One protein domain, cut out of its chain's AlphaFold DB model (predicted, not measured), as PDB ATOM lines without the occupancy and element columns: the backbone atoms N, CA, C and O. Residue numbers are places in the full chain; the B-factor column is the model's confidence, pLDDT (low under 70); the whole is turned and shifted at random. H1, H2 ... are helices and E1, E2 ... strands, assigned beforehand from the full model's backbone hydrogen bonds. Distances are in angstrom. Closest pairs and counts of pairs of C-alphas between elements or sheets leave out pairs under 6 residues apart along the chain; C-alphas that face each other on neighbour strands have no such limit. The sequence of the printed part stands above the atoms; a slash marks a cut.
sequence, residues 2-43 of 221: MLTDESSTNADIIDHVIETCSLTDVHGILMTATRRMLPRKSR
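This is residues 2 to 43 of the 221 residues of a protein of Gemmatimonadetes bacterium (UniProt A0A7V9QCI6). The chain folds as a small U: helix H1 lies over one face of a two-stranded hairpin, E1 and E2, nearer to E2 than to E1, and the short helix H2 makes the corner where the chain turns from H1 to the hairpin. A stretch with no named element, residues 2 to 9, leads into H1. The printed part has 42 residues, with two named helices and two named strands in the order H1, H2, E1, E2; the sheet order is E1 - E2, antiparallel, and the class is mixed, helices and strands. The whole is compact, with a radius of gyration of the C-alphas of 9.8 A, and elongated in outline, spanning 27 by 17 by 12 A.

Start at Met 2 and read on to C-alpha 10 at (389.427, 301.496, 247.842), where H1 begins; it covers residues 10 to 20 and is 15.4 A long. Next find H2, residues 22 to 27, 8.5 A. E1 takes residues 29 to 33, 12.3 A, and E2 residues 36 to 40, 12.8 A, ending at C-alpha 40 at (391.102, 294.009, 255.003).

Look first at the hairpin of E1 and E2, antiparallel at 169 degrees, where N 31 and O 38 are 3.0 A apart and N 36 and O 33 are 2.8 A apart, both within hydrogen-bond range. The closest C-alphas of H1 and E2, Asn 10 and Leu 38, are 7.2 A apart, while H1 and E1 are apart. H1 and H2 touch only at the corner, closest at the C-alphas of Ile 18 and Asp 25, 5.1 A, with a steep tilt of 65 degrees, opposite ways. In H1 and H2 every O i to N i+4 pair is within hydrogen-bond range.

The two C-alphas farthest apart, of Ser 7 and Arg 43, are 27.8 A apart. The printed part has no cut, and the links H1 to H2, H2 to E1 and E1 to E2 are tight. The mean pLDDT of the printed part is 89.7; look for values under 70 at residues 2 to 4 and residue 34.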
ATOM      1  N   MET A   2     391.218 295.136 238.891       68.38
ATOM      2  CA  MET A   2     390.809 296.323 239.678       68.38
ATOM      3  C   MET A   2     391.896 296.890 240.606       68.38
ATOM      4  O   MET A   2     392.047 298.097 240.706       68.38
ATOM      5  N   LEU A   3     392.727 296.045 241.228       68.25
ATOM      6  CA  LEU A   3     393.837 296.511 242.083       68.25
ATOM      7  C   LEU A   3     394.902 297.345 241.345       68.25
ATOM      8  O   LEU A   3     395.680 298.053 241.979       68.25
ATOM      9  N   THR A   4     394.968 297.225 240.019       67.56
ATOM     10  CA  THR A   4     395.936 297.921 239.163       67.56
ATOM     11  C   THR A   4     395.307 299.078 238.390       67.56
ATOM     12  O   THR A   4     396.020 299.777 237.678       67.56
ATOM     13  N   ASP A   5     393.992 299.254 238.501       79.25
ATOM     14  CA  ASP A   5     393.240 300.317 237.848       79.25
ATOM     15  C   ASP A   5     393.226 301.557 238.750       79.25
ATOM     16  O   ASP A   5     392.724 301.525 239.875       79.25
ATOM     17  N   GLU A   6     393.797 302.660 238.265       74.06
ATOM     18  CA  GLU A   6     393.869 303.900 239.038       74.06
ATOM     19  C   GLU A   6     392.489 304.515 239.313       74.06
ATOM     20  O   GLU A   6     392.345 305.237 240.302       74.06
ATOM     21  N   SER A   7     391.478 304.190 238.502       81.12
ATOM     22  CA  SER A   7     390.120 304.725 238.635       81.12
ATOM     23  C   SER A   7     389.286 304.053 239.730       81.12
ATOM     24  O   SER A   7     388.376 304.682 240.266       81.12
ATOM     25  N   SER A   8     389.610 302.809 240.104       87.38
ATOM     26  CA  SER A   8     388.888 302.075 241.149       87.38
ATOM     27  C   SER A   8     389.184 302.667 242.528       87.38
ATOM     28  O   SER A   8     390.353 302.852 242.893       87.38
ATOM     29  N   THR A   9     388.153 302.940 243.326       91.81
ATOM     30  CA  THR A   9     388.331 303.399 244.709       91.81
ATOM     31  C   THR A   9     388.682 302.231 245.635       91.81
ATOM     32  O   THR A   9     388.504 301.059 245.303       91.81
ATOM     33  N   ASN A  10     389.181 302.534 246.837       92.19
ATOM     34  CA  ASN A  10     389.427 301.496 247.842       92.19
ATOM     35  C   ASN A  10     388.133 300.780 248.268       92.19
ATOM     36  O   ASN A  10     388.190 299.600 248.603       92.19
ATOM     37  N   ALA A  11     386.992 301.479 248.249       94.38
ATOM     38  CA  ALA A  11     385.694 300.887 248.552       94.38
ATOM     39  C   ALA A  11     385.314 299.849 247.490       94.38
ATOM     40  O   ALA A  11     385.080 298.704 247.860       94.38
ATOM     41  N   ASP A  12     385.409 300.202 246.203       93.94
ATOM     42  CA  ASP A  12     385.101 299.289 245.087       93.94
ATOM     43  C   ASP A  12     385.971 298.026 245.125       93.94
ATOM     44  O   ASP A  12     385.520 296.917 244.846       93.94
ATOM     45  N   ILE A  13     387.248 298.186 245.487       93.38
ATOM     46  CA  ILE A  13     388.181 297.065 245.623       93.38
ATOM     47  C   ILE A  13     387.766 296.151 246.784       93.38
ATOM     48  O   ILE A  13     387.807 294.929 246.631       93.38
ATOM     49  N   ILE A  14     387.391 296.713 247.938       94.88
ATOM     50  CA  ILE A  14     386.919 295.919 249.082       94.88
ATOM     51  C   ILE A  14     385.614 295.209 248.733       94.88
ATOM     52  O   ILE A  14     385.498 294.022 249.035       94.88
ATOM     53  N   ASP A  15     384.680 295.887 248.066       96.38
ATOM     54  CA  ASP A  15     383.417 295.282 247.652       96.38
ATOM     55  C   ASP A  15     383.658 294.090 246.737       96.38
ATOM     56  O   ASP A  15     383.221 292.977 247.035       96.38
ATOM     57  N   HIS A  16     384.487 294.278 245.712       94.19
ATOM     58  CA  HIS A  16     384.848 293.213 244.788       94.19
ATOM     59  C   HIS A  16     385.493 292.007 245.491       94.19
ATOM     60  O   HIS A  16     385.220 290.850 245.154       94.19
ATOM     61  N   VAL A  17     386.347 292.250 246.488       94.38
ATOM     62  CA  VAL A  17     386.962 291.184 247.289       94.38
ATOM     63  C   VAL A  17     385.920 290.424 248.099       94.38
ATOM     64  O   VAL A  17     385.947 289.191 248.103       94.38
ATOM     65  N   ILE A  18     385.004 291.136 248.763       96.75
ATOM     66  CA  ILE A  18     383.922 290.520 249.533       96.75
ATOM     67  C   ILE A  18     383.042 289.691 248.597       96.75
ATOM     68  O   ILE A  18     382.763 288.538 248.906       96.75
ATOM     69  N   GLU A  19     382.638 290.208 247.443       96.44
ATOM     70  CA  GLU A  19     381.804 289.481 246.480       96.44
ATOM     71  C   GLU A  19     382.484 288.206 245.968       96.44
ATOM     72  O   GLU A  19     381.851 287.153 245.879       96.44
ATOM     73  N   THR A  20     383.786 288.283 245.688       95.25
ATOM     74  CA  THR A  20     384.512 287.225 244.974       95.25
ATOM     75  C   THR A  20     385.046 286.127 245.893       95.25
ATOM     76  O   THR A  20     385.056 284.957 245.509       95.25
ATOM     77  N   CYS A  21     385.520 286.465 247.097       96.00
ATOM     78  CA  CYS A  21     386.249 285.525 247.950       96.00
ATOM     79  C   CYS A  21     385.761 285.557 249.402       96.00
ATOM     80  O   CYS A  21     386.167 286.404 250.199       96.00
ATOM     81  N   SER A  22     384.953 284.564 249.783       96.25
ATOM     82  CA  SER A  22     384.484 284.389 251.165       96.25
ATOM     83  C   SER A  22     385.619 284.140 252.162       96.25
ATOM     84  O   SER A  22     385.553 284.608 253.294       96.25
ATOM     85  N   LEU A  23     386.685 283.443 251.753       96.44
ATOM     86  CA  LEU A  23     387.850 283.217 252.612       96.44
ATOM     87  C   LEU A  23     388.546 284.531 252.953       96.44
ATOM     88  O   LEU A  23     388.858 284.774 254.110       96.44
ATOM     89  N   THR A  24     388.756 285.391 251.959       95.81
ATOM     90  CA  THR A  24     389.352 286.711 252.168       95.81
ATOM     91  C   THR A  24     388.418 287.647 252.932       95.81
ATOM     92  O   THR A  24     388.882 288.453 253.734       95.81
ATOM     93  N   ASP A  25     387.107 287.540 252.710       97.12
ATOM     94  CA  ASP A  25     386.113 288.265 253.493       97.12
ATOM     95  C   ASP A  25     386.263 287.968 254.995       97.12
ATOM     96  O   ASP A  25     386.384 288.901 255.792       97.12
ATOM     97  N   VAL A  26     386.339 286.678 255.346       97.25
ATOM     98  CA  VAL A  26     386.385 286.178 256.728       97.25
ATOM     99  C   VAL A  26     387.776 286.294 257.364       97.25
ATOM    100  O   VAL A  26     387.887 286.776 258.486       97.25
ATOM    101  N   HIS A  27     388.843 285.878 256.678       96.38
ATOM    102  CA  HIS A  27     390.209 285.826 257.228       96.38
ATOM    103  C   HIS A  27     391.058 287.066 256.919       96.38
ATOM    104  O   HIS A  27     392.183 287.190 257.404       96.38
ATOM    105  N   GLY A  28     390.530 288.001 256.132       95.69
ATOM    106  CA  GLY A  28     391.243 289.206 255.737       95.69
ATOM    107  C   GLY A  28     392.317 288.965 254.674       95.69
ATOM    108  O   GLY A  28     392.592 287.848 254.233       95.69
ATOM    109  N   ILE A  29     392.914 290.064 254.222       95.06
ATOM    110  CA  ILE A  29     394.037 290.087 253.279       95.06
ATOM    111  C   ILE A  29     394.751 291.430 253.373       95.06
ATOM    112  O   ILE A  29     394.129 292.470 253.594       95.06
ATOM    113  N   LEU A  30     396.056 291.429 253.125       94.50
ATOM    114  CA  LEU A  30     396.776 292.644 252.776       94.50
ATOM    115  C   LEU A  30     396.963 292.684 251.261       94.50
ATOM    116  O   LEU A  30     397.768 291.935 250.710       94.50
ATOM    117  N   MET A  31     396.212 293.546 250.577       91.56
ATOM    118  CA  MET A  31     396.367 293.724 249.136       91.56
ATOM    119  C   MET A  31     397.501 294.703 248.859       91.56
ATOM    120  O   MET A  31     397.422 295.880 249.218       91.56
ATOM    121  N   THR A  32     398.548 294.208 248.200       89.44
ATOM    122  CA  THR A  32     399.704 295.005 247.782       89.44
ATOM    123  C   THR A  32     399.849 294.948 246.265       89.44
ATOM    124  O   THR A  32     400.289 293.939 245.713       89.44
ATOM    125  N   ALA A  33     399.479 296.025 245.579       83.19
ATOM    126  CA  ALA A  33     399.663 296.163 244.136       83.19
ATOM    127  C   ALA A  33     399.862 297.638 243.777       83.19
ATOM    128  O   ALA A  33     399.235 298.505 244.372       83.19
ATOM    129  N   THR A  34     400.744 297.927 242.817       69.75
ATOM    130  CA  THR A  34     400.863 299.252 242.170       69.75
ATOM    131  C   THR A  34     400.884 300.444 243.146       69.75
ATOM    132  O   THR A  34     400.097 301.377 243.031       69.75
ATOM    133  N   ARG A  35     401.783 300.415 244.145       75.06
ATOM    134  CA  ARG A  35     401.912 301.430 245.223       75.06
ATOM    135  C   ARG A  35     400.682 301.606 246.131       75.06
ATOM    136  O   ARG A  35     400.682 302.504 246.968       75.06
ATOM    137  N   ARG A  36     399.667 300.750 246.023       81.62
ATOM    138  CA  ARG A  36     398.529 300.694 246.943       81.62
ATOM    139  C   ARG A  36     398.745 299.591 247.975       81.62
ATOM    140  O   ARG A  36     399.127 298.470 247.635       81.62
ATOM    141  N   MET A  37     398.495 299.938 249.234       88.94
ATOM    142  CA  MET A  37     398.469 299.023 250.372       88.94
ATOM    143  C   MET A  37     397.090 299.130 251.013       88.94
ATOM    144  O   MET A  37     396.802 300.110 251.698       88.94
ATOM    145  N   LEU A  38     396.231 298.149 250.744       92.25
ATOM    146  CA  LEU A  38     394.849 298.149 251.211       92.25
ATOM    147  C   LEU A  38     394.602 296.918 252.091       92.25
ATOM    148  O   LEU A  38     394.498 295.802 251.571       92.25
ATOM    149  N   PRO A  39     394.562 297.085 253.422       93.81
ATOM    150  CA  PRO A  39     394.257 295.991 254.327       93.81
ATOM    151  C   PRO A  39     392.746 295.760 254.413       93.81
ATOM    152  O   PRO A  39     391.972 296.697 254.586       93.81
ATOM    153  N   ARG A  40     392.347 294.490 254.405       94.12
ATOM    154  CA  ARG A  40     391.102 294.009 255.003       94.12
ATOM    155  C   ARG A  40     391.483 293.198 256.234       94.12
ATOM    156  O   ARG A  40     392.202 292.206 256.110       94.12
ATOM    157  N   LYS A  41     391.040 293.631 257.413       95.19
ATOM    158  CA  LYS A  41     391.322 292.911 258.662       95.19
ATOM    159  C   LYS A  41     390.584 291.573 258.685       95.19
ATOM    160  O   LYS A  41     389.505 291.452 258.108       95.19
ATOM    161  N   SER A  42     391.182 290.588 259.350       96.94
ATOM    162  CA  SER A  42     390.499 289.329 259.643       96.94
ATOM    163  C   SER A  42     389.296 289.592 260.545       96.94
ATOM    164  O   SER A  42     389.372 290.438 261.431       96.94
ATOM    165  N   ARG A  43     388.198 288.869 260.324       96.62
ATOM    166  CA  ARG A  43     387.021 288.855 261.213       96.62
ATOM    167  C   ARG A  43     387.126 287.793 262.285       96.62
ATOM    168  O   ARG A  43     386.280 287.737 263.165       96.62
TER     169      ARG A  43